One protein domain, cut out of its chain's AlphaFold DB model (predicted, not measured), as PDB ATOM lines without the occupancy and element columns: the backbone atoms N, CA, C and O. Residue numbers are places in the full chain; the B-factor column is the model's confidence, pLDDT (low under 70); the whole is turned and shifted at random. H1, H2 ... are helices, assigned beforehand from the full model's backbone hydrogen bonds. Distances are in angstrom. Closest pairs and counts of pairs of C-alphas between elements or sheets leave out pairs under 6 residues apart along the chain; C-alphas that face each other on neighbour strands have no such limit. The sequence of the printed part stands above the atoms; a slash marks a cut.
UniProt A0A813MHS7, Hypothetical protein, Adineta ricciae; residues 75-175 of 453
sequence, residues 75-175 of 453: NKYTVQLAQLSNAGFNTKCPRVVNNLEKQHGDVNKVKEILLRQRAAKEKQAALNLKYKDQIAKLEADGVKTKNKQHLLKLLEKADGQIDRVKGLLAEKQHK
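What this domain is: This is residues 75 to 175 of the 453 residues of the protein "Hypothetical protein" of Adineta ricciae (UniProt A0A813MHS7). One long helix, H3, bridges two small helical clusters like the bar of a dumbbell, with H1 and H2 at its first end and H4, H5 and H6 at its last. The bar is bare at residues 116 to 123, and residues 170 to 175 of H6 stick out from the second cluster. The printed part has 101 residues with six named helices, H1 to H6 in chain order, and no named strand; the class is all helix. It is only just extended, close to loose, with a radius of gyration of the C-alphas of 19.2 A, and spans 53 by 28 by 19 A.

How they stand to each other: The hub is H3, residues 107 to 130. With residues 107 to 111 alone it touches H1, residues 78 to 86; the closest C-alphas, of Gln 80 and Val 107, are 6.1 A apart. H3 forms a helical hairpin with H2, residues 94 to 102, the closest C-alphas being those of Asn 99 and Val 110, 6.2 A. With residues 124 to 128 alone H3 touches H5, residues 148 to 157, about perpendicular at 75 degrees; the C-alphas of Leu 127 and Leu 152 are closest, 6.7 A. H5 touches H6, residues 162 to 175, the closest C-alphas being those of Leu 154 and Val 165, 6.1 A. H4, residues 132 to 140, is close to H5 but not clearly touching, the closest C-alphas being those of Ile 135 and Leu 151, 7.7 A. H3 and H6 are apart. The helix packing is mostly crossed, with no touching pair at a shallow tilt. In H1 to H6 every O i to N i+4 pair is within hydrogen-bond range.

Where its parts are: H3 is 34.0 A long, from C-alpha 107 at (283.406, 312.190, 295.735) to C-alpha 130 at (270.091, 294.008, 270.246). H6 is 20.1 A and ends at C-alpha 175 (245.759, 289.174, 286.222). H1, H2, H4 and H5 measure 12.4 A, 12.6 A, 12.5 A and 14.4 A.

The domain as a whole: The C-alphas farthest apart, of Val 79 and His 174, are 54.7 A apart. The printed part has no cut, and no link is long. No printed residue is under 70 in pLDDT.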
ATOM      1  N   ASN A  75     278.958 326.344 294.101       95.56
ATOM      2  CA  ASN A  75     279.994 327.069 294.826       95.56
ATOM      3  C   ASN A  75     280.477 326.255 296.035       95.56
ATOM      4  O   ASN A  75     281.681 326.057 296.197       95.56
ATOM      5  N   LYS A  76     279.546 325.686 296.814       95.69
ATOM      6  CA  LYS A  76     279.847 324.830 297.972       95.69
ATOM      7  C   LYS A  76     280.715 323.620 297.612       95.69
ATOM      8  O   LYS A  76     281.647 323.302 298.341       95.69
ATOM      9  N   TYR A  77     280.435 322.961 296.489       97.38
ATOM     10  CA  TYR A  77     281.140 321.746 296.065       97.38
ATOM     11  C   TYR A  77     282.164 321.975 294.943       97.38
ATOM     12  O   TYR A  77     282.446 321.062 294.165       97.38
ATOM     13  N   THR A  78     282.734 323.179 294.830       97.75
ATOM     14  CA  THR A  78     283.637 323.543 293.721       97.75
ATOM     15  C   THR A  78     284.831 322.587 293.594       97.75
ATOM     16  O   THR A  78     285.129 322.108 292.497       97.75
ATOM     17  N   VAL A  79     285.482 322.242 294.711       97.62
ATOM     18  CA  VAL A  79     286.651 321.340 294.729       97.62
ATOM     19  C   VAL A  79     286.266 319.923 294.293       97.62
ATOM     20  O   VAL A  79     286.934 319.311 293.458       97.62
ATOM     21  N   GLN A  80     285.150 319.407 294.804       98.25
ATOM     22  CA  GLN A  80     284.624 318.083 294.476       98.25
ATOM     23  C   GLN A  80     284.204 317.995 293.004       98.25
ATOM     24  O   GLN A  80     284.458 316.993 292.334       98.25
ATOM     25  N   LEU A  81     283.594 319.058 292.472       98.00
ATOM     26  CA  LEU A  81     283.238 319.154 291.060       98.00
ATOM     27  C   LEU A  81     284.487 319.166 290.172       98.00
ATOM     28  O   LEU A  81     284.482 318.493 289.143       98.00
ATOM     29  N   ALA A  82     285.574 319.834 290.570       97.94
ATOM     30  CA  ALA A  82     286.843 319.760 289.846       97.94
ATOM     31  C   ALA A  82     287.417 318.329 289.845       97.94
ATOM     32  O   ALA A  82     287.804 317.821 288.793       97.94
ATOM     33  N   GLN A  83     287.380 317.624 290.981       97.81
ATOM     34  CA  GLN A  83     287.822 316.223 291.064       97.81
ATOM     35  C   GLN A  83     286.983 315.276 290.190       97.81
ATOM     36  O   GLN A  83     287.526 314.367 289.559       97.81
ATOM     37  N   LEU A  84     285.662 315.475 290.130       97.75
ATOM     38  CA  LEU A  84     284.776 314.717 289.240       97.75
ATOM     39  C   LEU A  84     285.006 315.075 287.766       97.75
ATOM     40  O   LEU A  84     284.973 314.184 286.918       97.75
ATOM     41  N   SER A  85     285.288 316.343 287.463       97.88
ATOM     42  CA  SER A  85     285.648 316.793 286.113       97.88
ATOM     43  C   SER A  85     286.933 316.122 285.635       97.88
ATOM     44  O   SER A  85     286.972 315.591 284.529       97.88
ATOM     45  N   ASN A  86     287.958 316.070 286.491       97.75
ATOM     46  CA  ASN A  86     289.229 315.402 286.200       97.75
ATOM     47  C   ASN A  86     289.060 313.887 286.008       97.75
ATOM     48  O   ASN A  86     289.800 313.274 285.248       97.75
ATOM     49  N   ALA A  87     288.052 313.286 286.646       96.94
ATOM     50  CA  ALA A  87     287.664 311.893 286.421       96.94
ATOM     51  C   ALA A  87     286.773 311.689 285.171       96.94
ATOM     52  O   ALA A  87     286.268 310.589 284.952       96.94
ATOM     53  N   GLY A  88     286.562 312.730 284.356       97.19
ATOM     54  CA  GLY A  88     285.829 312.661 283.089       97.19
ATOM     55  C   GLY A  88     284.305 312.761 283.207       97.19
ATOM     56  O   GLY A  88     283.598 312.469 282.240       97.19
ATOM     57  N   PHE A  89     283.759 313.158 284.361       97.19
ATOM     58  CA  PHE A  89     282.314 313.340 284.527       97.19
ATOM     59  C   PHE A  89     281.866 314.750 284.117       97.19
ATOM     60  O   PHE A  89     282.500 315.749 284.451       97.19
ATOM     61  N   ASN A  90     280.711 314.853 283.446       96.50
ATOM     62  CA  ASN A  90     280.119 316.143 283.080       96.50
ATOM     63  C   ASN A  90     279.482 316.835 284.300       96.50
ATOM     64  O   ASN A  90     278.309 316.625 284.624       96.50
ATOM     65  N   THR A  91     280.251 317.705 284.944       96.44
ATOM     66  CA  THR A  91     279.869 318.452 286.154       96.44
ATOM     67  C   THR A  91     278.864 319.576 285.904       96.44
ATOM     68  O   THR A  91     278.246 320.066 286.848       96.44
ATOM     69  N   LYS A  92     278.599 319.941 284.639       95.19
ATOM     70  CA  LYS A  92     277.525 320.889 284.292       95.19
ATOM     71  C   LYS A  92     276.132 320.283 284.495       95.19
ATOM     72  O   LYS A  92     275.150 321.024 284.549       95.19
ATOM     73  N   CYS A  93     276.018 318.957 284.617       94.69
ATOM     74  CA  CYS A  93     274.741 318.286 284.829       94.69
ATOM     75  C   CYS A  93     274.219 318.511 286.265       94.69
ATOM     76  O   CYS A  93     274.899 318.129 287.219       94.69
ATOM     77  N   PRO A  94     272.981 319.019 286.458       95.06
ATOM     78  CA  PRO A  94     272.405 319.229 287.792       95.06
ATOM     79  C   PRO A  94     272.365 317.971 288.673       95.06
ATOM     80  O   PRO A  94     272.420 318.066 289.894       95.06
ATOM     81  N   ARG A  95     272.311 316.775 288.071       95.31
ATOM     82  CA  ARG A  95     272.302 315.506 288.817       95.31
ATOM     83  C   ARG A  95     273.587 315.264 289.607       95.31
ATOM     84  O   ARG A  95     273.518 314.647 290.662       95.31
ATOM     85  N   VAL A  96     274.733 315.734 289.110       97.00
ATOM     86  CA  VAL A  96     276.027 315.558 289.789       97.00
ATOM     87  C   VAL A  96     276.044 316.352 291.092       97.00
ATOM     88  O   VAL A  96     276.385 315.804 292.134       97.00
ATOM     89  N   VAL A  97     275.581 317.603 291.041       96.62
ATOM     90  CA  VAL A  97     275.480 318.491 292.207       96.62
ATOM     91  C   VAL A  97     274.511 317.919 293.247       96.62
ATOM     92  O   VAL A  97     274.863 317.818 294.415       96.62
ATOM     93  N   ASN A  98     273.342 317.433 292.818       95.06
ATOM     94  CA  ASN A  98     272.377 316.809 293.730       95.06
ATOM     95  C   ASN A  98     272.906 315.507 294.362       95.06
ATOM     96  O   ASN A  98     272.566 315.187 295.497       95.06
ATOM     97  N   ASN A  99     273.700 314.715 293.632       95.25
ATOM     98  CA  ASN A  99     274.315 313.512 294.197       95.25
ATOM     99  C   ASN A  99     275.404 313.865 295.217       95.25
ATOM    100  O   ASN A  99     275.495 313.185 296.232       95.25
ATOM    101  N   LEU A 100     276.187 314.923 294.972       96.50
ATOM    102  CA  LEU A 100     277.153 315.444 295.944       96.50
ATOM    103  C   LEU A 100     276.456 315.914 297.217       96.50
ATOM    104  O   LEU A 100     276.868 315.512 298.295       96.50
ATOM    105  N   GLU A 101     275.366 316.669 297.102       94.88
ATOM    106  CA  GLU A 101     274.566 317.087 298.258       94.88
ATOM    107  C   GLU A 101     274.052 315.879 299.061       94.88
ATOM    108  O   GLU A 101     274.289 315.782 300.262       94.88
ATOM    109  N   LYS A 102     273.444 314.890 298.388       93.88
ATOM    110  CA  LYS A 102     272.925 313.664 299.029       93.88
ATOM    111  C   LYS A 102     273.986 312.792 299.690       93.88
ATOM    112  O   LYS A 102     273.654 312.005 300.567       93.88
ATOM    113  N   GLN A 103     275.218 312.843 299.197       96.19
ATOM    114  CA  GLN A 103     276.346 312.082 299.735       96.19
ATOM    115  C   GLN A 103     277.281 312.973 300.560       96.19
ATOM    116  O   GLN A 103     278.426 312.598 300.791       96.19
ATOM    117  N   HIS A 104     276.816 314.156 300.977       93.62
ATOM    118  CA  HIS A 104     277.559 315.102 301.813       93.62
ATOM    119  C   HIS A 104     278.960 315.449 301.272       93.62
ATOM    120  O   HIS A 104     279.906 315.656 302.023       93.62
ATOM    121  N   GLY A 105     279.102 315.524 299.948       95.44
ATOM    122  CA  GLY A 105     280.358 315.833 299.267       95.44
ATOM    123  C   GLY A 105     281.314 314.648 299.084       95.44
ATOM    124  O   GLY A 105     282.428 314.866 298.613       95.44
ATOM    125  N   ASP A 106     280.914 313.411 299.402       96.88
ATOM    126  CA  ASP A 106     281.741 312.215 299.189       96.88
ATOM    127  C   ASP A 106     281.916 311.915 297.690       96.88
ATOM    128  O   ASP A 106     281.058 311.334 297.014       96.88
ATOM    129  N   VAL A 107     283.068 312.321 297.155       97.69
ATOM    130  CA  VAL A 107     283.406 312.190 295.735       97.69
ATOM    131  C   VAL A 107     283.480 310.730 295.294       97.69
ATOM    132  O   VAL A 107     283.096 310.426 294.165       97.69
ATOM    133  N   ASN A 108     283.933 309.815 296.151       96.94
ATOM    134  CA  ASN A 108     284.122 308.416 295.773       96.94
ATOM    135  C   ASN A 108     282.779 307.701 295.613       96.94
ATOM    136  O   ASN A 108     282.550 307.058 294.586       96.94
ATOM    137  N   LYS A 109     281.847 307.909 296.549       95.56
ATOM    138  CA  LYS A 109     280.476 307.390 296.415       95.56
ATOM    139  C   LYS A 109     279.770 307.969 295.196       95.56
ATOM    140  O   LYS A 109     279.107 307.244 294.455       95.56
ATOM    141  N   VAL A 110     279.932 309.269 294.937       96.94
ATOM    142  CA  VAL A 110     279.334 309.893 293.748       96.94
ATOM    143  C   VAL A 110     279.925 309.317 292.460       96.94
ATOM    144  O   VAL A 110     279.162 309.037 291.534       96.94
ATOM    145  N   LYS A 111     281.241 309.068 292.396       97.69
ATOM    146  CA  LYS A 111     281.870 308.370 291.259       97.69
ATOM    147  C   LYS A 111     281.252 306.989 291.043       97.69
ATOM    148  O   LYS A 111     280.852 306.691 289.920       97.69
ATOM    149  N   GLU A 112     281.113 306.181 292.092       97.06
ATOM    150  CA  GLU A 112     280.515 304.842 292.003       97.06
ATOM    151  C   GLU A 112     279.071 304.896 291.474       97.06
ATOM    152  O   GLU A 112     278.715 304.184 290.531       97.06
ATOM    153  N   ILE A 113     278.250 305.805 292.014       95.00
ATOM    154  CA  ILE A 113     276.864 306.010 291.573       95.00
ATOM    155  C   ILE A 113     276.819 306.392 290.089       95.00
ATOM    156  O   ILE A 113     276.013 305.841 289.332       95.00
ATOM    157  N   LEU A 114     277.670 307.325 289.652       96.00
ATOM    158  CA  LEU A 114     277.697 307.786 288.263       96.00
ATOM    159  C   LEU A 114     278.198 306.699 287.302       96.00
ATOM    160  O   LEU A 114     277.631 306.553 286.217       96.00
ATOM    161  N   LEU A 115     279.192 305.898 287.699       96.12
ATOM    162  CA  LEU A 115     279.658 304.744 286.924       96.12
ATOM    163  C   LEU A 115     278.565 303.686 286.787       96.12
ATOM    164  O   LEU A 115     278.294 303.228 285.679       96.12
ATOM    165  N   ARG A 116     277.862 303.358 287.876       95.25
ATOM    166  CA  ARG A 116     276.737 302.412 287.851       95.25
ATOM    167  C   ARG A 116     275.609 302.892 286.941       95.25
ATOM    168  O   ARG A 116     275.040 302.105 286.188       95.25
ATOM    169  N   GLN A 117     275.297 304.189 286.971       94.25
ATOM    170  CA  GLN A 117     274.302 304.795 286.082       94.25
ATOM    171  C   GLN A 117     274.742 304.772 284.617       94.25
ATOM    172  O   GLN A 117     273.921 304.492 283.740       94.25
ATOM    173  N   ARG A 118     276.024 305.039 284.343       94.62
ATOM    174  CA  ARG A 118     276.598 304.946 282.999       94.62
ATOM    175  C   ARG A 118     276.525 303.513 282.473       94.62
ATOM    176  O   ARG A 118     275.952 303.315 281.408       94.62
ATOM    177  N   ALA A 119     276.968 302.533 283.259       94.88
ATOM    178  CA  ALA A 119     276.890 301.115 282.914       94.88
ATOM    179  C   ALA A 119     275.441 300.655 282.683       94.88
ATOM    180  O   ALA A 119     275.157 299.946 281.723       94.88
ATOM    181  N   ALA A 120     274.487 301.106 283.506       92.06
ATOM    182  CA  ALA A 120     273.070 300.808 283.304       92.06
ATOM    183  C   ALA A 120     272.525 301.417 281.999       92.06
ATOM    184  O   ALA A 120     271.759 300.766 281.288       92.06
ATOM    185  N   LYS A 121     272.932 302.649 281.660       93.38
ATOM    186  CA  LYS A 121     272.550 303.314 280.407       93.38
ATOM    187  C   LYS A 121     273.169 302.622 279.191       93.38
ATOM    188  O   LYS A 121     272.478 302.444 278.193       93.38
ATOM    189  N   GLU A 122     274.429 302.214 279.281       95.62
ATOM    190  CA  GLU A 122     275.135 301.463 278.236       95.62
ATOM    191  C   GLU A 122     274.517 300.074 278.045       95.62
ATOM    192  O   GLU A 122     274.182 299.721 276.918       95.62
ATOM    193  N   LYS A 123     274.220 299.339 279.130       94.69
ATOM    194  CA  LYS A 123     273.461 298.078 279.066       94.69
ATOM    195  C   LYS A 123     272.106 298.288 278.389       94.69
ATOM    196  O   LYS A 123     271.718 297.511 277.522       94.69
ATOM    197  N   GLN A 124     271.384 299.348 278.752       93.19
ATOM    198  CA  GLN A 124     270.095 299.656 278.138       93.19
ATOM    199  C   GLN A 124     270.236 300.004 276.647       93.19
ATOM    200  O   GLN A 124     269.405 299.584 275.845       93.19
ATOM    201  N   ALA A 125     271.269 300.754 276.257       95.31
ATOM    202  CA  ALA A 125     271.555 301.063 274.857       95.31
ATOM    203  C   ALA A 125     271.910 299.798 274.060       95.31
ATOM    204  O   ALA A 125     271.389 299.611 272.964       95.31
ATOM    205  N   ALA A 126     272.707 298.897 274.639       96.19
ATOM    206  CA  ALA A 126     273.043 297.609 274.042       96.19
ATOM    207  C   ALA A 126     271.802 296.720 273.864       96.19
ATOM    208  O   ALA A 126     271.613 296.150 272.795       96.19
ATOM    209  N   LEU A 127     270.912 296.649 274.863       95.69
ATOM    210  CA  LEU A 127     269.641 295.924 274.747       95.69
ATOM    211  C   LEU A 127     268.719 296.540 273.687       95.69
ATOM    212  O   LEU A 127     268.107 295.808 272.916       95.69
ATOM    213  N   ASN A 128     268.636 297.872 273.627       95.44
ATOM    214  CA  ASN A 128     267.887 298.577 272.582       95.44
ATOM    215  C   ASN A 128     268.412 298.248 271.186       95.44
ATOM    216  O   ASN A 128     267.618 298.053 270.272       95.44
ATOM    217  N   LEU A 129     269.734 298.192 271.024       97.00
ATOM    218  CA  LEU A 129     270.352 297.833 269.756       97.00
ATOM    219  C   LEU A 129     270.100 296.357 269.418       97.00
ATOM    220  O   LEU A 129     269.685 296.056 268.304       97.00
ATOM    221  N   LYS A 130     270.286 295.458 270.393       97.69
ATOM    222  CA  LYS A 130     270.091 294.008 270.246       97.69
ATOM    223  C   LYS A 130     268.659 293.646 269.850       97.69
ATOM    224  O   LYS A 130     268.475 292.739 269.049       97.69
ATOM    225  N   TYR A 131     267.662 294.330 270.415       97.88
ATOM    226  CA  TYR A 131     266.244 294.007 270.215       97.88
ATOM    227  C   TYR A 131     265.481 295.001 269.328       97.88
ATOM    228  O   TYR A 131     264.252 295.078 269.391       97.88
ATOM    229  N   LYS A 132     266.194 295.790 268.517       97.62
ATOM    230  CA  LYS A 132     265.607 296.861 267.700       97.62
ATOM    231  C   LYS A 132     264.484 296.355 266.785       97.62
ATOM    232  O   LYS A 132     263.409 296.951 266.757       97.62
ATOM    233  N   ASP A 133     264.707 295.238 266.097       97.62
ATOM    234  CA  ASP A 133     263.758 294.696 265.119       97.62
ATOM    235  C   ASP A 133     262.548 294.038 265.796       97.62
ATOM    236  O   ASP A 133     261.421 294.140 265.312       97.62
ATOM    237  N   GLN A 134     262.752 293.405 266.956       98.12
ATOM    238  CA  GLN A 134     261.678 292.812 267.753       98.12
ATOM    239  C   GLN A 134     260.758 293.886 268.333       98.12
ATOM    240  O   GLN A 134     259.543 293.700 268.355       98.12
ATOM    241  N   ILE A 135     261.320 295.016 268.773       96.50
ATOM    242  CA  ILE A 135     260.535 296.170 269.230       96.50
ATOM    243  C   ILE A 135     259.698 296.720 268.076       96.50
ATOM    244  O   ILE A 135     258.505 296.930 268.266       96.50
ATOM    245  N   ALA A 136     260.283 296.893 266.887       96.38
ATOM    246  CA  ALA A 136     259.553 297.376 265.715       96.38
ATOM    247  C   ALA A 136     258.410 296.428 265.310       96.38
ATOM    248  O   ALA A 136     257.308 296.889 265.025       96.38
ATOM    249  N   LYS A 137     258.635 295.105 265.349       97.44
ATOM    250  CA  LYS A 137     257.581 294.102 265.119       97.44
ATOM    251  C   LYS A 137     256.466 294.177 266.163       97.44
ATOM    252  O   LYS A 137     255.302 294.211 265.795       97.44
ATOM    253  N   LEU A 138     256.805 294.267 267.451       96.81
ATOM    254  CA  LEU A 138     255.810 294.418 268.522       96.81
ATOM    255  C   LEU A 138     255.004 295.721 268.382       96.81
ATOM    256  O   LEU A 138     253.795 295.716 268.604       96.81
ATOM    257  N   GLU A 139     255.650 296.824 267.993       95.69
ATOM    258  CA  GLU A 139     254.979 298.099 267.714       95.69
ATOM    259  C   GLU A 139     254.046 297.988 266.486       95.69
ATOM    260  O   GLU A 139     252.925 298.498 266.540       95.69
ATOM    261  N   ALA A 140     254.456 297.277 265.426       96.38
ATOM    262  CA  ALA A 140     253.630 297.003 264.243       96.38
ATOM    263  C   ALA A 140     252.424 296.097 264.555       96.38
ATOM    264  O   ALA A 140     251.330 296.335 264.051       96.38
ATOM    265  N   ASP A 141     252.596 295.138 265.466       96.25
ATOM    266  CA  ASP A 141     251.533 294.265 265.980       96.25
ATOM    267  C   ASP A 141     250.579 294.988 266.960       96.25
ATOM    268  O   ASP A 141     249.737 294.364 267.604       96.25
ATOM    269  N   GLY A 142     250.715 296.311 267.115       95.25
ATOM    270  CA  GLY A 142     249.818 297.143 267.917       95.25
ATOM    271  C   GLY A 142     250.129 297.174 269.417       95.25
ATOM    272  O   GLY A 142     249.369 297.771 270.187       95.25
ATOM    273  N   VAL A 143     251.250 296.598 269.868       94.38
ATOM    274  CA  VAL A 143     251.638 296.593 271.287       94.38
ATOM    275  C   VAL A 143     252.147 297.978 271.708       94.38
ATOM    276  O   VAL A 143     253.333 298.297 271.649       94.38
ATOM    277  N   LYS A 144     251.237 298.830 272.195       87.19
ATOM    278  CA  LYS A 144     251.558 300.179 272.690       87.19
ATOM    279  C   LYS A 144     251.991 300.155 274.160       87.19
ATOM    280  O   LYS A 144     251.188 300.385 275.064       87.19
ATOM    281  N   THR A 145     253.278 299.943 274.438       82.75
ATOM    282  CA  THR A 145     253.807 300.143 275.802       82.75
ATOM    283  C   THR A 145     254.199 301.599 276.052       82.75
ATOM    284  O   THR A 145     255.095 302.121 275.395       82.75
ATOM    285  N   LYS A 146     253.614 302.237 277.080       85.69
ATOM    286  CA  LYS A 146     253.997 303.598 277.521       85.69
ATOM    287  C   LYS A 146     255.457 303.698 277.991       85.69
ATOM    288  O   LYS A 146     256.015 304.787 278.036       85.69
ATOM    289  N   ASN A 147     256.076 302.572 278.362       90.94
ATOM    290  CA  ASN A 147     257.441 302.526 278.876       90.94
ATOM    291  C   ASN A 147     258.303 301.501 278.119       90.94
ATOM    292  O   ASN A 147     258.254 300.303 278.407       90.94
ATOM    293  N   LYS A 148     259.158 301.992 277.212       92.62
ATOM    294  CA  LYS A 148     260.083 301.169 276.408       92.62
ATOM    295  C   LYS A 148     261.059 300.339 277.254       92.62
ATOM    296  O   LYS A 148     261.445 299.250 276.844       92.62
ATOM    297  N   GLN A 149     261.417 300.785 278.464       92.94
ATOM    298  CA  GLN A 149     262.275 299.998 279.364       92.94
ATOM    299  C   GLN A 149     261.607 298.707 279.828       92.94
ATOM    300  O   GLN A 149     262.293 297.712 280.058       92.94
ATOM    301  N   HIS A 150     260.283 298.716 279.995       93.62
ATOM    302  CA  HIS A 150     259.569 297.511 280.394       93.62
ATOM    303  C   HIS A 150     259.612 296.464 279.282       93.62
ATOM    304  O   HIS A 150     259.904 295.301 279.552       93.62
ATOM    305  N   LEU A 151     259.412 296.906 278.039       95.19
ATOM    306  CA  LEU A 151     259.463 296.053 276.859       95.19
ATOM    307  C   LEU A 151     260.842 295.401 276.688       95.19
ATOM    308  O   LEU A 151     260.921 294.191 276.511       95.19
ATOM    309  N   LEU A 152     261.925 296.170 276.852       96.12
ATOM    310  CA  LEU A 152     263.294 295.640 276.806       96.12
ATOM    311  C   LEU A 152     263.551 294.549 277.848       96.12
ATOM    312  O   LEU A 152     264.197 293.559 277.535       96.12
ATOM    313  N   LYS A 153     263.042 294.711 279.076       95.25
ATOM    314  CA  LYS A 153     263.193 293.700 280.136       95.25
ATOM    315  C   LYS A 153     262.398 292.431 279.839       95.25
ATOM    316  O   LYS A 153     262.858 291.342 280.163       95.25
ATOM    317  N   LEU A 154     261.209 292.563 279.247       96.12
ATOM    318  CA  LEU A 154     260.415 291.409 278.818       96.12
ATOM    319  C   LEU A 154     261.104 290.667 277.671       96.12
ATOM    320  O   LEU A 154     261.187 289.446 277.719       96.12
ATOM    321  N   LEU A 155     261.657 291.400 276.703       97.31
ATOM    322  CA  LEU A 155     262.447 290.835 275.610       97.31
ATOM    323  C   LEU A 155     263.729 290.169 276.119       97.31
ATOM    324  O   LEU A 155     264.049 289.077 275.672       97.31
ATOM    325  N   GLU A 156     264.430 290.766 277.087       96.94
ATOM    326  CA  GLU A 156     265.587 290.139 277.739       96.94
ATOM    327  C   GLU A 156     265.186 288.840 278.456       96.94
ATOM    328  O   GLU A 156     265.861 287.836 278.288       96.94
ATOM    329  N   LYS A 157     264.059 288.823 279.185       96.19
ATOM    330  CA  LYS A 157     263.558 287.632 279.901       96.19
ATOM    331  C   LYS A 157     263.046 286.525 278.968       96.19
ATOM    332  O   LYS A 157     263.034 285.359 279.347       96.19
ATOM    333  N   ALA A 158     262.559 286.899 277.791       96.94
ATOM    334  CA  ALA A 158     262.047 285.981 276.783       96.94
ATOM    335  C   ALA A 158     263.095 285.628 275.714       96.94
ATOM    336  O   ALA A 158     262.723 285.090 274.674       96.94
ATOM    337  N   ASP A 159     264.367 285.981 275.924       96.50
ATOM    338  CA  ASP A 159     265.467 285.758 274.976       96.50
ATOM    339  C   ASP A 159     265.172 286.276 273.554       96.50
ATOM    340  O   ASP A 159     265.590 285.709 272.547       96.50
ATOM    341  N   GLY A 160     264.427 287.380 273.457       96.31
ATOM    342  CA  GLY A 160     264.021 288.007 272.198       96.31
ATOM    343  C   GLY A 160     262.838 287.341 271.483       96.31
ATOM    344  O   GLY A 160     262.492 287.775 270.385       96.31
ATOM    345  N   GLN A 161     262.193 286.328 272.069       97.94
ATOM    346  CA  GLN A 161     261.032 285.658 271.474       97.94
ATOM    347  C   GLN A 161     259.764 286.520 271.593       97.94
ATOM    348  O   GLN A 161     259.230 286.725 272.686       97.94
ATOM    349  N   ILE A 162     259.260 287.010 270.455       97.88
ATOM    350  CA  ILE A 162     258.120 287.942 270.382       97.88
ATOM    351  C   ILE A 162     256.832 287.320 270.939       97.88
ATOM    352  O   ILE A 162     256.148 287.957 271.742       97.88
ATOM    353  N   ASP A 163     256.524 286.074 270.579       97.50
ATOM    354  CA  ASP A 163     255.269 285.421 270.980       97.50
ATOM    355  C   ASP A 163     255.201 285.187 272.491       97.50
ATOM    356  O   ASP A 163     254.172 285.419 273.126       97.50
ATOM    357  N   ARG A 164     256.340 284.853 273.105       97.25
ATOM    358  CA  ARG A 164     256.453 284.729 274.560       97.25
ATOM    359  C   ARG A 164     256.249 286.073 275.262       97.25
ATOM    360  O   ARG A 164     255.603 286.121 276.307       97.25
ATOM    361  N   VAL A 165     256.746 287.175 274.692       97.25
ATOM    362  CA  VAL A 165     256.491 288.528 275.224       97.25
ATOM    363  C   VAL A 165     255.011 288.898 275.119       97.25
ATOM    364  O   VAL A 165     254.470 289.440 276.083       97.25
ATOM    365  N   LYS A 166     254.341 288.576 274.005       96.75
ATOM    366  CA  LYS A 166     252.887 288.769 273.863       96.75
ATOM    367  C   LYS A 166     252.114 287.972 274.919       96.75
ATOM    368  O   LYS A 166     251.257 288.547 275.585       96.75
ATOM    369  N   GLY A 167     252.489 286.712 275.150       95.94
ATOM    370  CA  GLY A 167     251.912 285.880 276.212       95.94
ATOM    371  C   GLY A 167     252.069 286.497 277.606       95.94
ATOM    372  O   GLY A 167     251.090 286.630 278.334       95.94
ATOM    373  N   LEU A 168     253.269 286.981 277.948       95.25
ATOM    374  CA  LEU A 168     253.524 287.653 279.232       95.25
ATOM    375  C   LEU A 168     252.734 288.961 279.402       95.25
ATOM    376  O   LEU A 168     252.414 289.352 280.527       95.25
ATOM    377  N   LEU A 169     252.453 289.673 278.308       94.12
ATOM    378  CA  LEU A 169     251.629 290.883 278.336       94.12
ATOM    379  C   LEU A 169     250.143 290.551 278.515       94.12
ATOM    380  O   LEU A 169     249.486 291.212 279.319       94.12
ATOM    381  N   ALA A 170     249.644 289.516 277.837       93.44
ATOM    382  CA  ALA A 170     248.275 289.031 277.991       93.44
ATOM    383  C   ALA A 170     248.028 288.484 279.406       93.44
ATOM    384  O   ALA A 170     247.065 288.880 280.055       93.44
ATOM    385  N   GLU A 171     248.946 287.674 279.946       92.69
ATOM    386  CA  GLU A 171     248.851 287.144 281.314       92.69
ATOM    387  C   GLU A 171     248.753 288.272 282.356       92.69
ATOM    388  O   GLU A 171     247.984 288.197 283.312       92.69
ATOM    389  N   LYS A 172     249.496 289.368 282.153       89.25
ATOM    390  CA  LYS A 172     249.406 290.554 283.015       89.25
ATOM    391  C   LYS A 172     248.097 291.320 282.871       89.25
ATOM    392  O   LYS A 172     247.668 291.924 283.849       89.25
ATOM    393  N   GLN A 173     247.503 291.355 281.679       86.25
ATOM    394  CA  GLN A 173     246.189 291.968 281.489       86.25
ATOM    395  C   GLN A 173     245.104 291.128 282.161       86.25
ATOM    396  O   GLN A 173     244.303 291.689 282.899       86.25
ATOM    397  N   HIS A 174     245.160 289.802 282.018       82.06
ATOM    398  CA  HIS A 174     244.234 288.887 282.684       82.06
ATOM    399  C   HIS A 174     244.341 288.943 284.209       82.06
ATOM    400  O   HIS A 174     243.322 289.061 284.873       82.06
ATOM    401  N   LYS A 175     245.557 288.981 284.772       81.56
ATOM    402  CA  LYS A 175     245.759 289.174 286.222       81.56
ATOM    403  C   LYS A 175     245.237 290.509 286.747       81.56
ATOM    404  O   LYS A 175     245.022 290.632 287.943       81.56
TER     405      LYS A 175